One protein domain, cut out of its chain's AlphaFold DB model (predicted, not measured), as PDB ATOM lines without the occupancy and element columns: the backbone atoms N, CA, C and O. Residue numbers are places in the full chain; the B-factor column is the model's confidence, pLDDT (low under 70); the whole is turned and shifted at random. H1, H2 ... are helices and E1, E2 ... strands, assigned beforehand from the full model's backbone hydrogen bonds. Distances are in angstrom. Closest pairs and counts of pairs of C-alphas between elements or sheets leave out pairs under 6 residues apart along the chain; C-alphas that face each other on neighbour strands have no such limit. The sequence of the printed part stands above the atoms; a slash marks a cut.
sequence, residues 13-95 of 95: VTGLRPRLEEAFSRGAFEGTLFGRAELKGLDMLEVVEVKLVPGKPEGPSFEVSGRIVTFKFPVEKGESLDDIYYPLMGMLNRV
ATOM      1  N   VAL A  13     116.059 161.784  44.002       87.19
ATOM      2  CA  VAL A  13     116.361 160.559  43.259       87.19
ATOM      3  C   VAL A  13     115.193 159.586  43.395       87.19
ATOM      4  O   VAL A  13     114.821 159.206  44.504       87.19
ATOM      5  N   THR A  14     114.626 159.163  42.270       89.19
ATOM      6  CA  THR A  14     113.494 158.227  42.207       89.19
ATOM      7  C   THR A  14     113.843 157.014  41.345       89.19
ATOM      8  O   THR A  14     114.800 157.041  40.573       89.19
ATOM      9  N   GLY A  15     113.122 155.904  41.521       88.06
ATOM     10  CA  GLY A  15     113.323 154.680  40.733       88.06
ATOM     11  C   GLY A  15     114.585 153.872  41.063       88.06
ATOM     12  O   GLY A  15     114.690 152.734  40.633       88.06
ATOM     13  N   LEU A  16     115.516 154.389  41.872       89.81
ATOM     14  CA  LEU A  16     116.801 153.728  42.132       89.81
ATOM     15  C   LEU A  16     116.667 152.338  42.781       89.81
ATOM     16  O   LEU A  16     117.262 151.379  42.301       89.81
ATOM     17  N   ARG A  17     115.887 152.230  43.866       89.94
ATOM     18  CA  ARG A  17     115.756 150.992  44.655       89.94
ATOM     19  C   ARG A  17     115.239 149.799  43.838       89.94
ATOM     20  O   ARG A  17     115.973 148.820  43.760       89.94
ATOM     21  N   PRO A  18     114.069 149.877  43.168       90.62
ATOM     22  CA  PRO A  18     113.572 148.740  42.396       90.62
ATOM     23  C   PRO A  18     114.536 148.341  41.271       90.62
ATOM     24  O   PRO A  18     114.724 147.156  41.023       90.62
ATOM     25  N   ARG A  19     115.220 149.304  40.636       90.75
ATOM     26  CA  ARG A  19     116.199 149.016  39.573       90.75
ATOM     27  C   ARG A  19     117.453 148.317  40.087       90.75
ATOM     28  O   ARG A  19     117.993 147.455  39.397       90.75
ATOM     29  N   LEU A  20     117.914 148.670  41.285       89.06
ATOM     30  CA  LEU A  20     118.986 147.934  41.946       89.06
ATOM     31  C   LEU A  20     118.525 146.523  42.306       89.06
ATOM     32  O   LEU A  20     119.219 145.574  41.973       89.06
ATOM     33  N   GLU A  21     117.344 146.356  42.899       89.00
ATOM     34  CA  GLU A  21     116.814 145.025  43.224       89.00
ATOM     35  C   GLU A  21     116.721 144.128  41.978       89.00
ATOM     36  O   GLU A  21     117.153 142.977  42.017       89.00
ATOM     37  N   GLU A  22     116.270 144.666  40.838       88.12
ATOM     38  CA  GLU A  22     116.270 143.962  39.548       88.12
ATOM     39  C   GLU A  22     117.686 143.570  39.084       88.12
ATOM     40  O   GLU A  22     117.896 142.451  38.601       88.12
ATOM     41  N   ALA A  23     118.669 144.464  39.236       84.88
ATOM     42  CA  ALA A  23     120.060 144.197  38.869       84.88
ATOM     43  C   ALA A  23     120.708 143.132  39.773       84.88
ATOM     44  O   ALA A  23     121.436 142.271  39.276       84.88
ATOM     45  N   PHE A  24     120.399 143.148  41.073       81.19
ATOM     46  CA  PHE A  24     120.914 142.210  42.078       81.19
ATOM     47  C   PHE A  24     120.193 140.859  42.074       81.19
ATOM     48  O   PHE A  24     120.801 139.839  42.399       81.19
ATOM     49  N   SER A  25     118.933 140.806  41.630       78.81
ATOM     50  CA  SER A  25     118.170 139.558  41.500       78.81
ATOM     51  C   SER A  25     118.808 138.562  40.523       78.81
ATOM     52  O   SER A  25     118.461 137.382  40.544       78.81
ATOM     53  N   ARG A  26     119.732 139.010  39.665       67.69
ATOM     54  CA  ARG A  26     120.491 138.154  38.740       67.69
ATOM     55  C   ARG A  26     121.727 137.501  39.377       67.69
ATOM     56  O   ARG A  26     122.385 136.711  38.706       67.69
ATOM     57  N   GLY A  27     121.997 137.779  40.657       58.06
ATOM     58  CA  GLY A  27     123.113 137.262  41.452       58.06
ATOM     59  C   GLY A  27     124.060 138.380  41.897       58.06
ATOM     60  O   GLY A  27     124.338 139.304  41.136       58.06
ATOM     61  N   ALA A  28     124.552 138.305  43.139       57.62
ATOM     62  CA  ALA A  28     125.530 139.249  43.677       57.62
ATOM     63  C   ALA A  28     126.921 138.922  43.117       57.62
ATOM     64  O   ALA A  28     127.586 137.984  43.566       57.62
ATOM     65  N   PHE A  29     127.337 139.678  42.105       68.62
ATOM     66  CA  PHE A  29     128.648 139.558  41.479       68.62
ATOM     67  C   PHE A  29     129.472 140.814  41.753       68.62
ATOM     68  O   PHE A  29     128.957 141.927  41.678       68.62
ATOM     69  N   GLU A  30     130.757 140.617  42.037       85.12
ATOM     70  CA  GLU A  30     131.751 141.689  41.988       85.12
ATOM     71  C   GLU A  30     131.759 142.306  40.581       85.12
ATOM     72  O   GLU A  30     131.751 141.589  39.569       85.12
ATOM     73  N   GLY A  31     131.711 143.633  40.507       90.12
ATOM     74  CA  GLY A  31     131.503 144.311  39.239       90.12
ATOM     75  C   GLY A  31     131.335 145.815  39.344       90.12
ATOM     76  O   GLY A  31     131.703 146.461  40.320       90.12
ATOM     77  N   THR A  32     130.768 146.380  38.284       91.56
ATOM     78  CA  THR A  32     130.424 147.798  38.199       91.56
ATOM     79  C   THR A  32     128.950 147.933  37.850       91.56
ATOM     80  O   THR A  32     128.489 147.407  36.833       91.56
ATOM     81  N   LEU A  33     128.197 148.657  38.673       91.62
ATOM     82  CA  LEU A  33     126.850 149.099  38.344       91.62
ATOM     83  C   LEU A  33     126.930 150.251  37.366       91.62
ATOM     84  O   LEU A  33     127.434 151.317  37.690       91.62
ATOM     85  N   PHE A  34     126.371 150.037  36.189       92.25
ATOM     86  CA  PHE A  34     126.105 151.073  35.215       92.25
ATOM     87  C   PHE A  34     124.643 151.456  35.304       92.25
ATOM     88  O   PHE A  34     123.763 150.623  35.093       92.25
ATOM     89  N   GLY A  35     124.373 152.721  35.586       93.00
ATOM     90  CA  GLY A  35     123.021 153.236  35.589       93.00
ATOM     91  C   GLY A  35     122.852 154.456  34.711       93.00
ATOM     92  O   GLY A  35     123.792 155.191  34.399       93.00
ATOM     93  N   ARG A  36     121.609 154.653  34.297       94.44
ATOM     94  CA  ARG A  36     121.152 155.814  33.553       94.44
ATOM     95  C   ARG A  36     119.984 156.418  34.305       94.44
ATOM     96  O   ARG A  36     119.026 155.729  34.651       94.44
ATOM     97  N   ALA A  37     120.056 157.720  34.498       92.81
ATOM     98  CA  ALA A  37     118.993 158.517  35.052       92.81
ATOM     99  C   ALA A  37     118.654 159.693  34.134       92.81
ATOM    100  O   ALA A  37     119.481 160.172  33.359       92.81
ATOM    101  N   GLU A  38     117.412 160.142  34.208       92.75
ATOM    102  CA  GLU A  38     116.905 161.295  33.484       92.75
ATOM    103  C   GLU A  38     116.549 162.410  34.455       92.75
ATOM    104  O   GLU A  38     115.841 162.211  35.442       92.75
ATOM    105  N   LEU A  39     117.012 163.615  34.146       89.50
ATOM    106  CA  LEU A  39     116.591 164.819  34.828       89.50
ATOM    107  C   LEU A  39     115.164 165.170  34.390       89.50
ATOM    108  O   LEU A  39     114.926 165.576  33.246       89.50
ATOM    109  N   LYS A  40     114.215 165.035  35.313       86.50
ATOM    110  CA  LYS A  40     112.825 165.451  35.138       86.50
ATOM    111  C   LYS A  40     112.614 166.768  35.893       86.50
ATOM    112  O   LYS A  40     112.764 166.843  37.107       86.50
ATOM    113  N   GLY A  41     112.261 167.831  35.175       81.38
ATOM    114  CA  GLY A  41     112.126 169.162  35.779       81.38
ATOM    115  C   GLY A  41     113.469 169.742  36.244       81.38
ATOM    116  O   GLY A  41     114.497 169.494  35.619       81.38
ATOM    117  N   LEU A  42     113.443 170.557  37.304       74.19
ATOM    118  CA  LEU A  42     114.628 171.260  37.817       74.19
ATOM    119  C   LEU A  42     115.418 170.429  38.845       74.19
ATOM    120  O   LEU A  42     116.650 170.472  38.845       74.19
ATOM    121  N   ASP A  43     114.729 169.616  39.651       82.38
ATOM    122  CA  ASP A  43     115.316 168.998  40.849       82.38
ATOM    123  C   ASP A  43     115.048 167.489  40.983       82.38
ATOM    124  O   ASP A  43     115.428 166.905  41.992       82.38
ATOM    125  N   MET A  44     114.424 166.819  40.005       88.44
ATOM    126  CA  MET A  44     114.165 165.372  40.079       88.44
ATOM    127  C   MET A  44     115.073 164.587  39.132       88.44
ATOM    128  O   MET A  44     115.225 164.930  37.959       88.44
ATOM    129  N   LEU A  45     115.658 163.508  39.650       90.50
ATOM    130  CA  LEU A  45     116.477 162.563  38.907       90.50
ATOM    131  C   LEU A  45     115.814 161.182  38.953       90.50
ATOM    132  O   LEU A  45     115.756 160.534  39.996       90.50
ATOM    133  N   GLU A  46     115.283 160.738  37.823       92.94
ATOM    134  CA  GLU A  46     114.602 159.452  37.691       92.94
ATOM    135  C   GLU A  46     115.573 158.412  37.141       92.94
ATOM    136  O   GLU A  46     116.031 158.530  36.007       92.94
ATOM    137  N   VAL A  47     115.904 157.392  37.930       93.19
ATOM    138  CA  VAL A  47     116.753 156.286  37.478       93.19
ATOM    139  C   VAL A  47     115.927 155.365  36.586       93.19
ATOM    140  O   VAL A  47     115.039 154.650  37.052       93.19
ATOM    141  N   VAL A  48     116.224 155.390  35.289       93.06
ATOM    142  CA  VAL A  48     115.474 154.647  34.269       93.06
ATOM    143  C   VAL A  48     116.048 153.257  34.027       93.06
ATOM    144  O   VAL A  48     115.297 152.335  33.718       93.06
ATOM    145  N   GLU A  49     117.359 153.084  34.201       92.56
ATOM    146  CA  GLU A  49     118.043 151.817  33.952       92.56
ATOM    147  C   GLU A  49     119.204 151.623  34.928       92.56
ATOM    148  O   GLU A  49     119.946 152.564  35.204       92.56
ATOM    149  N   VAL A  50     119.379 150.395  35.419       92.19
ATOM    150  CA  VAL A  50     120.558 149.954  36.172       92.19
ATOM    151  C   VAL A  50     120.940 148.560  35.685       92.19
ATOM    152  O   VAL A  50     120.086 147.688  35.530       92.19
ATOM    153  N   LYS A  51     122.226 148.356  35.415       90.25
ATOM    154  CA  LYS A  51     122.812 147.105  34.941       90.25
ATOM    155  C   LYS A  51     124.070 146.819  35.740       90.25
ATOM    156  O   LYS A  51     124.948 147.669  35.833       90.25
ATOM    157  N   LEU A  52     124.178 145.610  36.272       88.81
ATOM    158  CA  LEU A  52     125.415 145.128  36.869       88.81
ATOM    159  C   LEU A  52     126.279 144.494  35.777       88.81
ATOM    160  O   LEU A  52     125.852 143.543  35.118       88.81
ATOM    161  N   VAL A  53     127.477 145.035  35.572       88.56
ATOM    162  CA  VAL A  53     128.479 144.476  34.664       88.56
ATOM    163  C   VAL A  53     129.509 143.726  35.511       88.56
ATOM    164  O   VAL A  53     130.211 144.371  36.292       88.56
ATOM    165  N   PRO A  54     129.605 142.389  35.399       85.69
ATOM    166  CA  PRO A  54     130.584 141.620  36.158       85.69
ATOM    167  C   PRO A  54     132.003 141.944  35.682       85.69
ATOM    168  O   PRO A  54     132.239 142.122  34.484       85.69
ATOM    169  N   GLY A  55     132.956 141.990  36.609       84.50
ATOM    170  CA  GLY A  55     134.355 142.273  36.294       84.50
ATOM    171  C   GLY A  55     135.033 143.122  37.360       84.50
ATOM    172  O   GLY A  55     134.558 143.224  38.483       84.50
ATOM    173  N   LYS A  56     136.161 143.745  37.004       84.12
ATOM    174  CA  LYS A  56     136.893 144.608  37.936       84.12
ATOM    175  C   LYS A  56     136.032 145.834  38.294       84.12
ATOM    176  O   LYS A  56     135.617 146.530  37.365       84.12
ATOM    177  N   PRO A  57     135.806 146.131  39.587       86.56
ATOM    178  CA  PRO A  57     135.086 147.330  39.997       86.56
ATOM    179  C   PRO A  57     135.797 148.587  39.489       86.56
ATOM    180  O   PRO A  57     136.989 148.792  39.736       86.56
ATOM    181  N   GLU A  58     135.072 149.422  38.751       85.94
ATOM    182  CA  GLU A  58     135.523 150.756  38.371       85.94
ATOM    183  C   GLU A  58     135.107 151.768  39.441       85.94
ATOM    184  O   GLU A  58     134.024 151.675  40.022       85.94
ATOM    185  N   GLY A  59     135.960 152.765  39.692       85.88
ATOM    186  CA  GLY A  59     135.661 153.816  40.661       85.88
ATOM    187  C   GLY A  59     134.361 154.571  40.332       85.88
ATOM    188  O   GLY A  59     133.985 154.688  39.157       85.88
ATOM    189  N   PRO A  60     133.676 155.112  41.356       90.06
ATOM    190  CA  PRO A  60     132.411 155.798  41.165       90.06
ATOM    191  C   PRO A  60     132.611 157.027  40.279       90.06
ATOM    192  O   PRO A  60     133.499 157.850  40.508       90.06
ATOM    193  N   SER A  61     131.788 157.151  39.245       89.50
ATOM    194  CA  SER A  61     131.848 158.267  38.299       89.50
ATOM    195  C   SER A  61     130.468 158.554  37.738       89.50
ATOM    196  O   SER A  61     129.612 157.677  37.684       89.50
ATOM    197  N   PHE A  62     130.224 159.793  37.333       89.44
ATOM    198  CA  PHE A  62     129.011 160.148  36.616       89.44
ATOM    199  C   PHE A  62     129.328 161.144  35.513       89.44
ATOM    200  O   PHE A  62     130.268 161.933  35.617       89.44
ATOM    201  N   GLU A  63     128.521 161.110  34.466       90.19
ATOM    202  CA  GLU A  63     128.573 162.046  33.359       90.19
ATOM    203  C   GLU A  63     127.179 162.628  33.141       90.19
ATOM    204  O   GLU A  63     126.169 161.922  33.178       90.19
ATOM    205  N   VAL A  64     127.123 163.942  32.938       89.81
ATOM    206  CA  VAL A  64     125.875 164.668  32.698       89.81
ATOM    207  C   VAL A  64     125.882 165.174  31.265       89.81
ATOM    208  O   VAL A  64     126.635 166.079  30.916       89.81
ATOM    209  N   SER A  65     125.003 164.610  30.444       88.38
ATOM    210  CA  SER A  65     124.781 165.006  29.055       88.38
ATOM    211  C   SER A  65     123.368 165.564  28.899       88.38
ATOM    212  O   SER A  65     122.395 164.846  28.655       88.38
ATOM    213  N   GLY A  66     123.236 166.881  29.074       88.00
ATOM    214  CA  GLY A  66     121.953 167.583  29.001       88.00
ATOM    215  C   GLY A  66     120.998 167.155  30.118       88.00
ATOM    216  O   GLY A  66     121.176 167.543  31.267       88.00
ATOM    217  N   ARG A  67     119.965 166.376  29.772       89.31
ATOM    218  CA  ARG A  67     118.997 165.808  30.732       89.31
ATOM    219  C   ARG A  67     119.298 164.360  31.107       89.31
ATOM    220  O   ARG A  67     118.522 163.763  31.838       89.31
ATOM    221  N   ILE A  68     120.368 163.775  30.585       91.94
ATOM    222  CA  ILE A  68     120.731 162.387  30.859       91.94
ATOM    223  C   ILE A  68     121.931 162.388  31.796       91.94
ATOM    224  O   ILE A  68     122.914 163.081  31.547       91.94
ATOM    225  N   VAL A  69     121.840 161.599  32.858       91.69
ATOM    226  CA  VAL A  69     122.926 161.327  33.792       91.69
ATOM    227  C   VAL A  69     123.263 159.853  33.674       91.69
ATOM    228  O   VAL A  69     122.431 158.997  33.963       91.69
ATOM    229  N   THR A  70     124.468 159.536  33.233       94.06
ATOM    230  CA  THR A  70     125.009 158.178  33.303       94.06
ATOM    231  C   THR A  70     125.916 158.090  34.515       94.06
ATOM    232  O   THR A  70     126.644 159.028  34.824       94.06
ATOM    233  N   PHE A  71     125.855 156.983  35.241       92.62
ATOM    234  CA  PHE A  71     126.664 156.781  36.433       92.62
ATOM    235  C   PHE A  71     127.237 155.372  36.480       92.62
ATOM    236  O   PHE A  71     126.620 154.414  36.012       92.62
ATOM    237  N   LYS A  72     128.425 155.269  37.065       93.75
ATOM    238  CA  LYS A  72     129.097 154.029  37.419       93.75
ATOM    239  C   LYS A  72     129.273 153.977  38.926       93.75
ATOM    240  O   LYS A  72     129.650 154.985  39.526       93.75
ATOM    241  N   PHE A  73     129.046 152.817  39.521       92.44
ATOM    242  CA  PHE A  73     129.290 152.586  40.937       92.44
ATOM    243  C   PHE A  73     129.947 151.213  41.136       92.44
ATOM    244  O   PHE A  73     129.455 150.239  40.561       92.44
ATOM    245  N   PRO A  74     131.061 151.114  41.880       92.00
ATOM    246  CA  PRO A  74     131.704 149.832  42.142       92.00
ATOM    247  C   PRO A  74     130.799 148.949  43.002       92.00
ATOM    248  O   PRO A  74     130.081 149.452  43.860       92.00
ATOM    249  N   VAL A  75     130.844 147.644  42.758       90.38
ATOM    250  CA  VAL A  75     130.199 146.629  43.593       90.38
ATOM    251  C   VAL A  75     131.247 145.606  43.978       90.38
ATOM    252  O   VAL A  75     131.771 144.889  43.121       90.38
ATOM    253  N   GLU A  76     131.554 145.541  45.262       88.25
ATOM    254  CA  GLU A  76     132.484 144.580  45.830       88.25
ATOM    255  C   GLU A  76     131.765 143.295  46.252       88.25
ATOM    256  O   GLU A  76     130.565 143.246  46.546       88.25
ATOM    257  N   LYS A  77     132.517 142.193  46.267       83.56
ATOM    258  CA  LYS A  77     131.979 140.904  46.691       83.56
ATOM    259  C   LYS A  77     131.562 140.960  48.164       83.56
ATOM    260  O   LYS A  77     132.403 141.118  49.042       83.56
ATOM    261  N   GLY A  78     130.284 140.695  48.426       81.75
ATOM    262  CA  GLY A  78     129.730 140.656  49.780       81.75
ATOM    263  C   GLY A  78     129.052 141.953  50.222       81.75
ATOM    264  O   GLY A  78     128.525 141.975  51.329       81.75
ATOM    265  N   GLU A  79     129.015 142.985  49.373       85.12
ATOM    266  CA  GLU A  79     128.162 144.152  49.608       85.12
ATOM    267  C   GLU A  79     126.678 143.789  49.480       85.12
ATOM    268  O   GLU A  79     126.259 143.054  48.577       85.12
ATOM    269  N   SER A  80     125.874 144.322  50.397       84.75
ATOM    270  CA  SER A  80     124.420 144.207  50.364       84.75
ATOM    271  C   SER A  80     123.811 145.297  49.481       84.75
ATOM    272  O   SER A  80     124.440 146.304  49.163       84.75
ATOM    273  N   LEU A  81     122.527 145.144  49.141       85.62
ATOM    274  CA  LEU A  81     121.774 146.180  48.428       85.62
ATOM    275  C   LEU A  81     121.872 147.545  49.135       85.62
ATOM    276  O   LEU A  81     122.058 148.558  48.470       85.62
ATOM    277  N   ASP A  82     121.753 147.574  50.465       87.94
ATOM    278  CA  ASP A  82     121.812 148.804  51.260       87.94
ATOM    279  C   ASP A  82     123.207 149.448  51.271       87.94
ATOM    280  O   ASP A  82     123.299 150.673  51.153       87.94
ATOM    281  N   ASP A  83     124.274 148.638  51.324       88.44
ATOM    282  CA  ASP A  83     125.670 149.110  51.256       88.44
ATOM    283  C   ASP A  83     125.929 149.905  49.970       88.44
ATOM    284  O   ASP A  83     126.721 150.839  49.953       88.44
ATOM    285  N   ILE A  84     125.178 149.601  48.914       88.94
ATOM    286  CA  ILE A  84     125.289 150.228  47.598       88.94
ATOM    287  C   ILE A  84     124.255 151.340  47.428       88.94
ATOM    288  O   ILE A  84     124.555 152.410  46.891       88.94
ATOM    289  N   TYR A  85     123.025 151.109  47.887       89.94
ATOM    290  CA  TYR A  85     121.900 152.019  47.712       89.94
ATOM    291  C   TYR A  85     122.170 153.385  48.343       89.94
ATOM    292  O   TYR A  85     122.000 154.404  47.670       89.94
ATOM    293  N   TYR A  86     122.605 153.432  49.606       89.81
ATOM    294  CA  TYR A  86     122.789 154.705  50.309       89.81
ATOM    295  C   TYR A  86     123.933 155.552  49.729       89.81
ATOM    296  O   TYR A  86     123.704 156.743  49.466       89.81
ATOM    297  N   PRO A  87     125.134 155.002  49.459       90.44
ATOM    298  CA  PRO A  87     126.202 155.764  48.816       90.44
ATOM    299  C   PRO A  87     125.842 156.223  47.404       90.44
ATOM    300  O   PRO A  87     126.095 157.378  47.053       90.44
ATOM    301  N   LEU A  88     125.198 155.362  46.611       89.69
ATOM    302  CA  LEU A  88     124.778 155.703  45.257       89.69
ATOM    303  C   LEU A  88     123.699 156.792  45.258       89.69
ATOM    304  O   LEU A  88     123.775 157.743  44.483       89.69
ATOM    305  N   MET A  89     122.730 156.717  46.172       89.31
ATOM    306  CA  MET A  89     121.734 157.770  46.359       89.31
ATOM    307  C   MET A  89     122.399 159.100  46.741       89.31
ATOM    308  O   MET A  89     122.049 160.141  46.183       89.31
ATOM    309  N   GLY A  90     123.386 159.073  47.642       87.88
ATOM    310  CA  GLY A  90     124.156 160.255  48.033       87.88
ATOM    311  C   GLY A  90     124.968 160.855  46.883       87.88
ATOM    312  O   GLY A  90     125.037 162.078  46.753       87.88
ATOM    313  N   MET A  91     125.540 160.013  46.023       88.38
ATOM    314  CA  MET A  91     126.233 160.436  44.807       88.38
ATOM    315  C   MET A  91     125.264 161.100  43.820       88.38
ATOM    316  O   MET A  91     125.521 162.214  43.370       88.38
ATOM    317  N   LEU A  92     124.124 160.465  43.541       86.94
ATOM    318  CA  LEU A  92     123.116 160.959  42.597       86.94
ATOM    319  C   LEU A  92     122.401 162.228  43.074       86.94
ATOM    320  O   LEU A  92     122.035 163.068  42.257       86.94
ATOM    321  N   ASN A  93     122.231 162.401  44.386       84.88
ATOM    322  CA  ASN A  93     121.663 163.619  44.964       84.88
ATOM    323  C   ASN A  93     122.545 164.857  44.724       84.88
ATOM    324  O   ASN A  93     122.031 165.972  44.735       84.88
ATOM    325  N   ARG A  94     123.858 164.666  44.532       81.12
ATOM    326  CA  ARG A  94     124.850 165.743  44.359       81.12
ATOM    327  C   ARG A  94     125.126 166.114  42.901       81.12
ATOM    328  O   ARG A  94     125.855 167.080  42.672       81.12
ATOM    329  N   VAL A  95     124.594 165.341  41.953       75.44
ATOM    330  CA  VAL A  95     124.578 165.668  40.515       75.44
ATOM    331  C   VAL A  95     123.724 166.911  40.289       75.44
ATOM    332  O   VAL A  95     124.019 167.699  39.364       75.44
TER     333      VAL A  95
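AT A GLANCE: This is residues 13 to 95 of the 95 residues of an uncharacterized protein of Thermococcus nautili (UniProt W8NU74). A twisted sheet of four strands has helices H1 and H2 over one face; its other face is bare. The printed part has 83 residues, in order H1, E1, E2, E3, E4, H2; the antiparallel sheet runs E2 E1 E4 E3, and the class is mixed. It is compact, radius of gyration of the C-alphas 11.9 A, spanning 36 by 21 by 18 A.

HOW THE PARTS SIT: Look first at inner strands E1, residues 31 to 40, and E4, residues 68 to 75: N 33 and O 73 are within hydrogen-bond range, 2.8 A. E2, residues 44 to 54, makes a hairpin with E1, N 34 to O 51 being 2.8 A. E3, residues 61 to 65, makes one with E4, N 63 to O 70 being 2.8 A. H1, residues 16 to 24, lies over E2, closest C-alphas Leu 16 and Val 47, 5.3 A. On the same face, H2, residues 81 to 93, touches H1 at a steep tilt of 41 degrees, opposite ways, closest C-alphas Arg 17 and Tyr 85, 6.9 A. Every O i to N i+4 pair is within range in H1, 8 of 9 in H2.

IN THESE COORDINATES: Find H1 beginning at C-alpha 16, (116.801, 153.728, 42.132). E1 spans 28.5 A, E2 29.1 A with a bend of 52 degrees at residue 48. H2, 17.8 A, ends at C-alpha 93, (121.663, 163.619, 44.964).

THE WHOLE: The printed part has no cut and no long link; pLDDT is under 70 at residues 26 to 29.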